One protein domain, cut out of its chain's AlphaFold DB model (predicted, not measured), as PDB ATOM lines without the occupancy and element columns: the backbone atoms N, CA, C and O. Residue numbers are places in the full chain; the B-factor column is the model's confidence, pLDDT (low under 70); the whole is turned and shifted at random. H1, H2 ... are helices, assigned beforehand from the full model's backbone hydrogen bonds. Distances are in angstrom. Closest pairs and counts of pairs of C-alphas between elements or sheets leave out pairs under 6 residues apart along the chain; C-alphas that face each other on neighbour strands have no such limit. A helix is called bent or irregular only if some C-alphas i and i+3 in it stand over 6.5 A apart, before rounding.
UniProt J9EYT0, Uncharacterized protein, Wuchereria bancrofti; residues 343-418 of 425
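Overview. This is residues 343 to 418 of the 425 residues of an uncharacterized protein of Wuchereria bancrofti (UniProt J9EYT0). This is a small, compact cluster of four crossed helices, with H2 and H3 nearest its middle: H1 packs on H3 at one side, and H5 packs on H3 and crosses the last part of H2 at the other. H4, a single short helical turn, lies at the edge of the cluster, ahead of H5. The printed part has 76 residues, with five named helices, H1 to H5 in order along the chain, and no named strand; the class is all helix. The radius of gyration of the C-alphas is 11.7 A, and the outline is rounded, spanning 33 by 28 by 22 A.

Along the chain. H1 holds residues 343 to 355 and is 18.4 A long from first to last C-alpha, beginning at C-alpha 343 (50.145, -5.136, 51.624). H2, residues 361 to 374, is the longest helix at 20.3 A; its last C-alpha, 374, is at (51.987, -9.694, 40.930). H3, residues 381 to 391, measures 15.1 A; it is neither bent nor irregular, but only just: C-alphas 386 and 389 are 6.4 A apart. H4, residues 399 to 402, measures 5.1 A. H5, residues 406 to 415, measures 14.3 A and ends at C-alpha 415 (55.909, -20.937, 52.258).

Arrangement. H1 and H2 form a helical hairpin, running opposite ways at a shallow tilt of 20 degrees. They only just touch, with 3 pairs of C-alphas within 8 A, through residues 350 to 354 of H1 and 361 to 364 of H2; the closest C-alphas are those of Ile 350 and Val 364, 7.1 A apart. H1 also touches H3, running the same way at a tilt of 36 degrees, only just steep; the closest C-alphas, of Glu 348 and Val 386, are 6.3 A apart. H2 and H3 are close but not clearly touching, the closest C-alphas, of Ala 368 and Val 391, being 6.9 A apart. H2 touches H5 with residues 369 to 373 alone, about perpendicular at 77 degrees; the C-alphas of Leu 372 and Ala 407 are the closest, 6.0 A apart. H3 and H5 touch and run opposite ways at a steep tilt of 42 degrees, with the closest C-alphas, of Val 391 and Ala 408, 6.4 A apart. H4 touches no helix; it is close to H5 but not clearly touching, the closest C-alphas, of Ser 402 and Ala 408, being 6.3 A apart. H1 is apart from H4 and H5. Each O i to N i+4 pair is within hydrogen-bond range in H1, H2 and H5, and 5 of 7 are in H3; H4 is too short for such a pair.

Size, cuts and confidence. The C-alphas farthest apart are those of Gln 358 and Leu 418, 34.1 A. The printed part has no cut and no long link; the links from H1 to H2 and from H4 to H5 are tight. The mean pLDDT of the printed part is 91.8, and residues 417 to 418 are under 70.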
ATOM      1  N   ALA A 343      50.508  -3.719  51.692       95.19
ATOM      2  CA  ALA A 343      50.145  -5.136  51.624       95.19
ATOM      3  C   ALA A 343      49.435  -5.663  52.886       95.19
ATOM      4  O   ALA A 343      48.360  -6.250  52.787       95.19
ATOM      5  N   LEU A 344      50.015  -5.453  54.074       96.56
ATOM      6  CA  LEU A 344      49.506  -6.059  55.312       96.56
ATOM      7  C   LEU A 344      48.104  -5.554  55.700       96.56
ATOM      8  O   LEU A 344      47.235  -6.402  55.911       96.56
ATOM      9  N   PRO A 345      47.815  -4.233  55.716       96.62
ATOM     10  CA  PRO A 345      46.471  -3.749  56.042       96.62
ATOM     11  C   PRO A 345      45.402  -4.268  55.072       96.62
ATOM     12  O   PRO A 345      44.300  -4.622  55.492       96.62
ATOM     13  N   VAL A 346      45.734  -4.358  53.780       97.75
ATOM     14  CA  VAL A 346      44.821  -4.867  52.749       97.75
ATOM     15  C   VAL A 346      44.516  -6.350  52.973       97.75
ATOM     16  O   VAL A 346      43.347  -6.731  53.046       97.75
ATOM     17  N   VAL A 347      45.543  -7.191  53.125       97.44
ATOM     18  CA  VAL A 347      45.353  -8.642  53.292       97.44
ATOM     19  C   VAL A 347      44.656  -8.964  54.618       97.44
ATOM     20  O   VAL A 347      43.784  -9.833  54.657       97.44
ATOM     21  N   GLU A 348      44.976  -8.258  55.706       96.88
ATOM     22  CA  GLU A 348      44.278  -8.432  56.987       96.88
ATOM     23  C   GLU A 348      42.800  -8.027  56.901       96.88
ATOM     24  O   GLU A 348      41.945  -8.743  57.429       96.88
ATOM     25  N   LYS A 349      42.469  -6.943  56.186       96.62
ATOM     26  CA  LYS A 349      41.073  -6.538  55.954       96.62
ATOM     27  C   LYS A 349      40.311  -7.571  55.126       96.62
ATOM     28  O   LYS A 349      39.207  -7.920  55.531       96.62
ATOM     29  N   ILE A 350      40.887  -8.106  54.044       97.69
ATOM     30  CA  ILE A 350      40.255  -9.181  53.252       97.69
ATOM     31  C   ILE A 350      40.013 -10.423  54.114       97.69
ATOM     32  O   ILE A 350      38.906 -10.961  54.123       97.69
ATOM     33  N   ASN A 351      41.010 -10.842  54.898       96.25
ATOM     34  CA  ASN A 351      40.858 -11.950  55.838       96.25
ATOM     35  C   ASN A 351      39.733 -11.705  56.845       96.25
ATOM     36  O   ASN A 351      38.935 -12.601  57.110       96.25
ATOM     37  N   LYS A 352      39.672 -10.501  57.422       95.56
ATOM     38  CA  LYS A 352      38.622 -10.125  58.370       95.56
ATOM     39  C   LYS A 352      37.246 -10.162  57.710       95.56
ATOM     40  O   LYS A 352      36.356 -10.816  58.235       95.56
ATOM     41  N   MET A 353      37.096  -9.543  56.538       96.25
ATOM     42  CA  MET A 353      35.841  -9.554  55.785       96.25
ATOM     43  C   MET A 353      35.396 -10.981  55.463       96.25
ATOM     44  O   MET A 353      34.212 -11.282  55.565       96.25
ATOM     45  N   PHE A 354      36.328 -11.868  55.101       96.38
ATOM     46  CA  PHE A 354      36.015 -13.265  54.810       96.38
ATOM     47  C   PHE A 354      35.543 -14.011  56.065       96.38
ATOM     48  O   PHE A 354      34.493 -14.648  56.037       96.38
ATOM     49  N   ARG A 355      36.265 -13.877  57.187       95.38
ATOM     50  CA  ARG A 355      35.869 -14.478  58.475       95.38
ATOM     51  C   ARG A 355      34.510 -13.983  58.967       95.38
ATOM     52  O   ARG A 355      33.744 -14.770  59.512       95.38
ATOM     53  N   ASP A 356      34.223 -12.702  58.759       95.50
ATOM     54  CA  ASP A 356      32.992 -12.051  59.206       95.50
ATOM     55  C   ASP A 356      31.823 -12.255  58.214       95.50
ATOM     56  O   ASP A 356      30.713 -11.789  58.467       95.50
ATOM     57  N   GLY A 357      32.048 -12.938  57.081       93.56
ATOM     58  CA  GLY A 357      31.030 -13.180  56.051       93.56
ATOM     59  C   GLY A 357      30.599 -11.927  55.275       93.56
ATOM     60  O   GLY A 357      29.493 -11.882  54.745       93.56
ATOM     61  N   GLN A 358      31.451 -10.900  55.225       94.19
ATOM     62  CA  GLN A 358      31.195  -9.601  54.581       94.19
ATOM     63  C   GLN A 358      31.636  -9.541  53.109       94.19
ATOM     64  O   GLN A 358      31.356  -8.569  52.409       94.19
ATOM     65  N   ILE A 359      32.355 -10.556  52.631       95.62
ATOM     66  CA  ILE A 359      32.827 -10.662  51.247       95.62
ATOM     67  C   ILE A 359      32.506 -12.040  50.689       95.62
ATOM     68  O   ILE A 359      32.667 -13.052  51.373       95.62
ATOM     69  N   ASP A 360      32.064 -12.069  49.435       94.75
ATOM     70  CA  ASP A 360      31.805 -13.318  48.737       94.75
ATOM     71  C   ASP A 360      33.109 -14.068  48.432       94.75
ATOM     72  O   ASP A 360      34.138 -13.487  48.071       94.75
ATOM     73  N   ILE A 361      33.050 -15.392  48.526       95.06
ATOM     74  CA  ILE A 361      34.209 -16.262  48.340       95.06
ATOM     75  C   ILE A 361      34.839 -16.143  46.947       95.06
ATOM     76  O   ILE A 361      36.053 -16.296  46.797       95.06
ATOM     77  N   SER A 362      34.040 -15.842  45.920       94.50
ATOM     78  CA  SER A 362      34.545 -15.630  44.563       94.50
ATOM     79  C   SER A 362      35.383 -14.355  44.449       94.50
ATOM     80  O   SER A 362      36.382 -14.368  43.730       94.50
ATOM     81  N   LEU A 363      35.051 -13.301  45.204       96.94
ATOM     82  CA  LEU A 363      35.829 -12.060  45.258       96.94
ATOM     83  C   LEU A 363      37.129 -12.241  46.044       96.94
ATOM     84  O   LEU A 363      38.164 -11.726  45.626       96.94
ATOM     85  N   VAL A 364      37.115 -13.021  47.130       97.56
ATOM     86  CA  VAL A 364      38.350 -13.368  47.860       97.56
ATOM     87  C   VAL A 364      39.289 -14.185  46.977       97.56
ATOM     88  O   VAL A 364      40.487 -13.909  46.917       97.56
ATOM     89  N   ARG A 365      38.750 -15.169  46.247       96.19
ATOM     90  CA  ARG A 365      39.517 -15.957  45.275       96.19
ATOM     91  C   ARG A 365      40.078 -15.082  44.159       96.19
ATOM     92  O   ARG A 365      41.237 -15.253  43.791       96.19
ATOM     93  N   TYR A 366      39.270 -14.164  43.632       96.94
ATOM     94  CA  TYR A 366      39.706 -13.205  42.622       96.94
ATOM     95  C   TYR A 366      40.872 -12.356  43.136       96.94
ATOM     96  O   TYR A 366      41.940 -12.387  42.536       96.94
ATOM     97  N   PHE A 367      40.721 -11.725  44.306       98.38
ATOM     98  CA  PHE A 367      41.793 -10.979  44.971       98.38
ATOM     99  C   PHE A 367      43.076 -11.807  45.104       98.38
ATOM    100  O   PHE A 367      44.146 -11.365  44.703       98.38
ATOM    101  N   ALA A 368      42.976 -13.024  45.645       97.62
ATOM    102  CA  ALA A 368      44.139 -13.877  45.859       97.62
ATOM    103  C   ALA A 368      44.819 -14.283  44.543       97.62
ATOM    104  O   ALA A 368      46.042 -14.352  44.496       97.62
ATOM    105  N   THR A 369      44.043 -14.517  43.481       96.38
ATOM    106  CA  THR A 369      44.576 -14.835  42.147       96.38
ATOM    107  C   THR A 369      45.369 -13.657  41.588       96.38
ATOM    108  O   THR A 369      46.531 -13.831  41.243       96.38
ATOM    109  N   GLU A 370      44.792 -12.454  41.597       97.69
ATOM    110  CA  GLU A 370      45.466 -11.238  41.120       97.69
ATOM    111  C   GLU A 370      46.735 -10.935  41.930       97.69
ATOM    112  O   GLU A 370      47.773 -10.593  41.368       97.69
ATOM    113  N   VAL A 371      46.697 -11.117  43.257       97.81
ATOM    114  CA  VAL A 371      47.883 -10.942  44.110       97.81
ATOM    115  C   VAL A 371      48.975 -11.945  43.744       97.81
ATOM    116  O   VAL A 371      50.128 -11.548  43.611       97.81
ATOM    117  N   LEU A 372      48.632 -13.222  43.550       96.44
ATOM    118  CA  LEU A 372      49.587 -14.265  43.158       96.44
ATOM    119  C   LEU A 372      50.251 -13.997  41.799       96.44
ATOM    120  O   LEU A 372      51.368 -14.457  41.583       96.44
ATOM    121  N   GLU A 373      49.606 -13.247  40.905       95.31
ATOM    122  CA  GLU A 373      50.192 -12.856  39.616       95.31
ATOM    123  C   GLU A 373      51.219 -11.720  39.730       95.31
ATOM    124  O   GLU A 373      52.108 -11.611  38.881       95.31
ATOM    125  N   ILE A 374      51.129 -10.882  40.770       95.50
ATOM    126  CA  ILE A 374      51.987  -9.694  40.930       95.50
ATOM    127  C   ILE A 374      53.061  -9.833  42.016       95.50
ATOM    128  O   ILE A 374      53.946  -8.980  42.104       95.50
ATOM    129  N   VAL A 375      53.007 -10.880  42.847       95.50
ATOM    130  CA  VAL A 375      54.005 -11.140  43.896       95.50
ATOM    131  C   VAL A 375      54.993 -12.228  43.488       95.50
ATOM    132  O   VAL A 375      54.674 -13.151  42.746       95.50
ATOM    133  N   ALA A 376      56.212 -12.134  44.013       94.25
ATOM    134  CA  ALA A 376      57.251 -13.138  43.828       94.25
ATOM    135  C   ALA A 376      58.167 -13.201  45.064       94.25
ATOM    136  O   ALA A 376      58.222 -12.230  45.829       94.25
ATOM    137  N   PRO A 377      58.910 -14.306  45.274       93.06
ATOM    138  CA  PRO A 377      59.879 -14.408  46.362       93.06
ATOM    139  C   PRO A 377      61.008 -13.358  46.260       93.06
ATOM    140  O   PRO A 377      61.365 -12.955  45.150       93.06
ATOM    141  N   PRO A 378      61.659 -12.983  47.380       95.12
ATOM    142  CA  PRO A 378      61.450 -13.493  48.739       95.12
ATOM    143  C   PRO A 378      60.241 -12.857  49.444       95.12
ATOM    144  O   PRO A 378      60.067 -11.641  49.419       95.12
ATOM    145  N   TYR A 379      59.446 -13.679  50.137       94.88
ATOM    146  CA  TYR A 379      58.317 -13.205  50.942       94.88
ATOM    147  C   TYR A 379      58.742 -12.921  52.386       94.88
ATOM    148  O   TYR A 379      59.469 -13.702  52.997       94.88
ATOM    149  N   SER A 380      58.258 -11.819  52.959       94.12
ATOM    150  CA  SER A 380      58.413 -11.546  54.393       94.12
ATOM    151  C   SER A 380      57.532 -12.475  55.234       94.12
ATOM    152  O   SER A 380      56.402 -12.753  54.829       94.12
ATOM    153  N   GLU A 381      57.981 -12.843  56.436       93.44
ATOM    154  CA  GLU A 381      57.196 -13.664  57.374       93.44
ATOM    155  C   GLU A 381      55.828 -13.052  57.704       93.44
ATOM    156  O   GLU A 381      54.835 -13.774  57.737       93.44
ATOM    157  N   ASP A 382      55.751 -11.727  57.877       93.62
ATOM    158  CA  ASP A 382      54.484 -11.038  58.153       93.62
ATOM    159  C   ASP A 382      53.479 -11.225  57.002       93.62
ATOM    160  O   ASP A 382      52.326 -11.574  57.248       93.62
ATOM    161  N   PHE A 383      53.919 -11.062  55.745       95.62
ATOM    162  CA  PHE A 383      53.078 -11.289  54.561       95.62
ATOM    163  C   PHE A 383      52.628 -12.747  54.445       95.62
ATOM    164  O   PHE A 383      51.444 -13.006  54.237       95.62
ATOM    165  N   VAL A 384      53.545 -13.704  54.629       96.06
ATOM    166  CA  VAL A 384      53.208 -15.137  54.615       96.06
ATOM    167  C   VAL A 384      52.177 -15.451  55.700       96.06
ATOM    168  O   VAL A 384      51.181 -16.114  55.419       96.06
ATOM    169  N   GLY A 385      52.367 -14.918  56.909       94.25
ATOM    170  CA  GLY A 385      51.476 -15.135  58.048       94.25
ATOM    171  C   GLY A 385      50.036 -14.679  57.806       94.25
ATOM    172  O   GLY A 385      49.115 -15.301  58.334       94.25
ATOM    173  N   VAL A 386      49.823 -13.641  56.990       95.19
ATOM    174  CA  VAL A 386      48.476 -13.138  56.668       95.19
ATOM    175  C   VAL A 386      47.924 -13.669  55.343       95.19
ATOM    176  O   VAL A 386      46.714 -13.835  55.226       95.19
ATOM    177  N   PHE A 387      48.759 -13.973  54.347       96.94
ATOM    178  CA  PHE A 387      48.288 -14.372  53.014       96.94
ATOM    179  C   PHE A 387      48.141 -15.892  52.846       96.94
ATOM    180  O   PHE A 387      47.186 -16.354  52.220       96.94
ATOM    181  N   LEU A 388      49.015 -16.693  53.469       95.31
ATOM    182  CA  LEU A 388      48.943 -18.159  53.413       95.31
ATOM    183  C   LEU A 388      47.604 -18.744  53.902       95.31
ATOM    184  O   LEU A 388      47.133 -19.688  53.261       95.31
ATOM    185  N   PRO A 389      46.949 -18.207  54.954       94.44
ATOM    186  CA  PRO A 389      45.624 -18.668  55.366       94.44
ATOM    187  C   PRO A 389      44.546 -18.530  54.284       94.44
ATOM    188  O   PRO A 389      43.627 -19.340  54.266       94.44
ATOM    189  N   ILE A 390      44.651 -17.546  53.381       94.94
ATOM    190  CA  ILE A 390      43.711 -17.373  52.260       94.94
ATOM    191  C   ILE A 390      43.974 -18.442  51.197       94.94
ATOM    192  O   ILE A 390      43.055 -19.144  50.779       94.94
ATOM    193  N   VAL A 391      45.235 -18.579  50.776       94.06
ATOM    194  CA  VAL A 391      45.628 -19.472  49.671       94.06
ATOM    195  C   VAL A 391      45.487 -20.949  50.055       94.06
ATOM    196  O   VAL A 391      45.106 -21.767  49.228       94.06
ATOM    197  N   SER A 392      45.732 -21.293  51.323       92.19
ATOM    198  CA  SER A 392      45.590 -22.666  51.837       92.19
ATOM    199  C   SER A 392      44.150 -23.051  52.199       92.19
ATOM    200  O   SER A 392      43.908 -24.188  52.604       92.19
ATOM    201  N   ASN A 393      43.188 -22.124  52.122       92.94
ATOM    202  CA  ASN A 393      41.807 -22.413  52.494       92.94
ATOM    203  C   ASN A 393      41.087 -23.166  51.368       92.94
ATOM    204  O   ASN A 393      40.872 -22.617  50.289       92.94
ATOM    205  N   SER A 394      40.638 -24.391  51.653       90.25
ATOM    206  CA  SER A 394      39.965 -25.268  50.686       90.25
ATOM    207  C   SER A 394      38.624 -24.747  50.163       90.25
ATOM    208  O   SER A 394      38.173 -25.190  49.110       90.25
ATOM    209  N   GLU A 395      37.958 -23.847  50.889       91.25
ATOM    210  CA  GLU A 395      36.723 -23.211  50.415       91.25
ATOM    211  C   GLU A 395      37.034 -22.189  49.307       91.25
ATOM    212  O   GLU A 395      36.285 -22.039  48.338       91.25
ATOM    213  N   ILE A 396      38.173 -21.499  49.428       91.62
ATOM    214  CA  ILE A 396      38.621 -20.479  48.478       91.62
ATOM    215  C   ILE A 396      39.321 -21.162  47.301       91.62
ATOM    216  O   ILE A 396      38.905 -20.982  46.154       91.62
ATOM    217  N   PHE A 397      40.327 -21.988  47.581       90.38
ATOM    218  CA  PHE A 397      41.098 -22.757  46.610       90.38
ATOM    219  C   PHE A 397      40.840 -24.252  46.806       90.38
ATOM    220  O   PHE A 397      41.525 -24.933  47.565       90.38
ATOM    221  N   ASP A 398      39.843 -24.781  46.096       85.12
ATOM    222  CA  ASP A 398      39.662 -26.229  46.018       85.12
ATOM    223  C   ASP A 398      40.764 -26.876  45.150       85.12
ATOM    224  O   ASP A 398      41.556 -26.195  44.484       85.12
ATOM    225  N   GLN A 399      40.827 -28.210  45.137       77.06
ATOM    226  CA  GLN A 399      41.835 -28.942  44.364       77.06
ATOM    227  C   GLN A 399      41.761 -28.624  42.857       77.06
ATOM    228  O   GLN A 399      42.789 -28.482  42.202       77.06
ATOM    229  N   ASN A 400      40.551 -28.447  42.314       78.88
ATOM    230  CA  ASN A 400      40.337 -28.190  40.888       78.88
ATOM    231  C   ASN A 400      40.796 -26.785  40.473       78.88
ATOM    232  O   ASN A 400      41.216 -26.574  39.336       78.88
ATOM    233  N   ILE A 401      40.648 -25.808  41.365       77.25
ATOM    234  CA  ILE A 401      41.029 -24.410  41.172       77.25
ATOM    235  C   ILE A 401      42.532 -24.257  41.380       77.25
ATOM    236  O   ILE A 401      43.185 -23.596  40.579       77.25
ATOM    237  N   SER A 402      43.088 -24.927  42.388       74.19
ATOM    238  CA  SER A 402      44.534 -24.958  42.636       74.19
ATOM    239  C   SER A 402      45.298 -25.519  41.435       74.19
ATOM    240  O   SER A 402      46.307 -24.953  41.029       74.19
ATOM    241  N   ASP A 403      44.776 -26.570  40.794       76.38
ATOM    242  CA  ASP A 403      45.375 -27.131  39.575       76.38
ATOM    243  C   ASP A 403      45.308 -26.164  38.375       76.38
ATOM    244  O   ASP A 403      46.135 -26.242  37.464       76.38
ATOM    245  N   LYS A 404      44.341 -25.235  38.363       84.19
ATOM    246  CA  LYS A 404      44.212 -24.190  37.333       84.19
ATOM    247  C   LYS A 404      45.077 -22.961  37.604       84.19
ATOM    248  O   LYS A 404      45.301 -22.194  36.671       84.19
ATOM    249  N   ILE A 405      45.545 -22.770  38.837       86.06
ATOM    250  CA  ILE A 405      46.339 -21.612  39.261       86.06
ATOM    251  C   ILE A 405      47.674 -22.127  39.826       86.06
ATOM    252  O   ILE A 405      47.826 -22.258  41.042       86.06
ATOM    253  N   PRO A 406      48.671 -22.408  38.960       86.94
ATOM    254  CA  PRO A 406      49.964 -22.947  39.386       86.94
ATOM    255  C   PRO A 406      50.662 -22.084  40.443       86.94
ATOM    256  O   PRO A 406      51.250 -22.621  41.379       86.94
ATOM    257  N   ALA A 407      50.512 -20.758  40.345       90.25
ATOM    258  CA  ALA A 407      51.092 -19.796  41.279       90.25
ATOM    259  C   ALA A 407      50.643 -20.020  42.736       90.25
ATOM    260  O   ALA A 407      51.433 -19.829  43.656       90.25
ATOM    261  N   ALA A 408      49.408 -20.487  42.965       90.31
ATOM    262  CA  ALA A 408      48.918 -20.795  44.310       90.31
ATOM    263  C   ALA A 408      49.689 -21.969  44.928       90.31
ATOM    264  O   ALA A 408      50.100 -21.914  46.086       90.31
ATOM    265  N   LYS A 409      49.940 -23.015  44.131       88.31
ATOM    266  CA  LYS A 409      50.722 -24.177  44.559       88.31
ATOM    267  C   LYS A 409      52.188 -23.818  44.781       88.31
ATOM    268  O   LYS A 409      52.742 -24.185  45.809       88.31
ATOM    269  N   GLU A 410      52.789 -23.061  43.865       91.12
ATOM    270  CA  GLU A 410      54.167 -22.573  44.002       91.12
ATOM    271  C   GLU A 410      54.346 -21.719  45.264       91.12
ATOM    272  O   GLU A 410      55.337 -21.861  45.980       91.12
ATOM    273  N   PHE A 411      53.364 -20.865  45.571       93.69
ATOM    274  CA  PHE A 411      53.357 -20.068  46.790       93.69
ATOM    275  C   PHE A 411      53.296 -20.943  48.049       93.69
ATOM    276  O   PHE A 411      54.095 -20.733  48.963       93.69
ATOM    277  N   ILE A 412      52.397 -21.936  48.092       92.06
ATOM    278  CA  ILE A 412      52.300 -22.879  49.218       92.06
ATOM    279  C   ILE A 412      53.613 -23.652  49.373       92.06
ATOM    280  O   ILE A 412      54.192 -23.629  50.454       92.06
ATOM    281  N   ASP A 413      54.127 -24.259  48.301       90.06
ATOM    282  CA  ASP A 413      55.363 -25.051  48.323       90.06
ATOM    283  C   ASP A 413      56.564 -24.227  48.826       90.06
ATOM    284  O   ASP A 413      57.421 -24.738  49.548       90.06
ATOM    285  N   HIS A 414      56.611 -22.934  48.490       90.25
ATOM    286  CA  HIS A 414      57.637 -22.019  48.983       90.25
ATOM    287  C   HIS A 414      57.455 -21.651  50.465       90.25
ATOM    288  O   HIS A 414      58.434 -21.576  51.207       90.25
ATOM    289  N   CYS A 415      56.217 -21.397  50.900       89.56
ATOM    290  CA  CYS A 415      55.909 -20.937  52.258       89.56
ATOM    291  C   CYS A 415      55.876 -22.067  53.292       89.56
ATOM    292  O   CYS A 415      56.121 -21.830  54.475       89.56
ATOM    293  N   THR A 416      55.584 -23.293  52.864       82.50
ATOM    294  CA  THR A 416      55.651 -24.501  53.684       82.50
ATOM    295  C   THR A 416      56.814 -25.359  53.196       82.50
ATOM    296  O   THR A 416      56.590 -26.327  52.467       82.50
ATOM    297  N   PRO A 417      58.070 -25.037  53.562       63.12
ATOM    298  CA  PRO A 417      59.166 -25.943  53.271       63.12
ATOM    299  C   PRO A 417      58.834 -27.295  53.906       63.12
ATOM    300  O   PRO A 417      58.502 -27.371  55.093       63.12
ATOM    301  N   LEU A 418      58.876 -28.355  53.092       47.06
ATOM    302  CA  LEU A 418      58.708 -29.729  53.550       47.06
ATOM    303  C   LEU A 418      59.538 -29.924  54.821       47.06
ATOM    304  O   LEU A 418      60.750 -29.710  54.835       47.06
TER     305      LEU A 418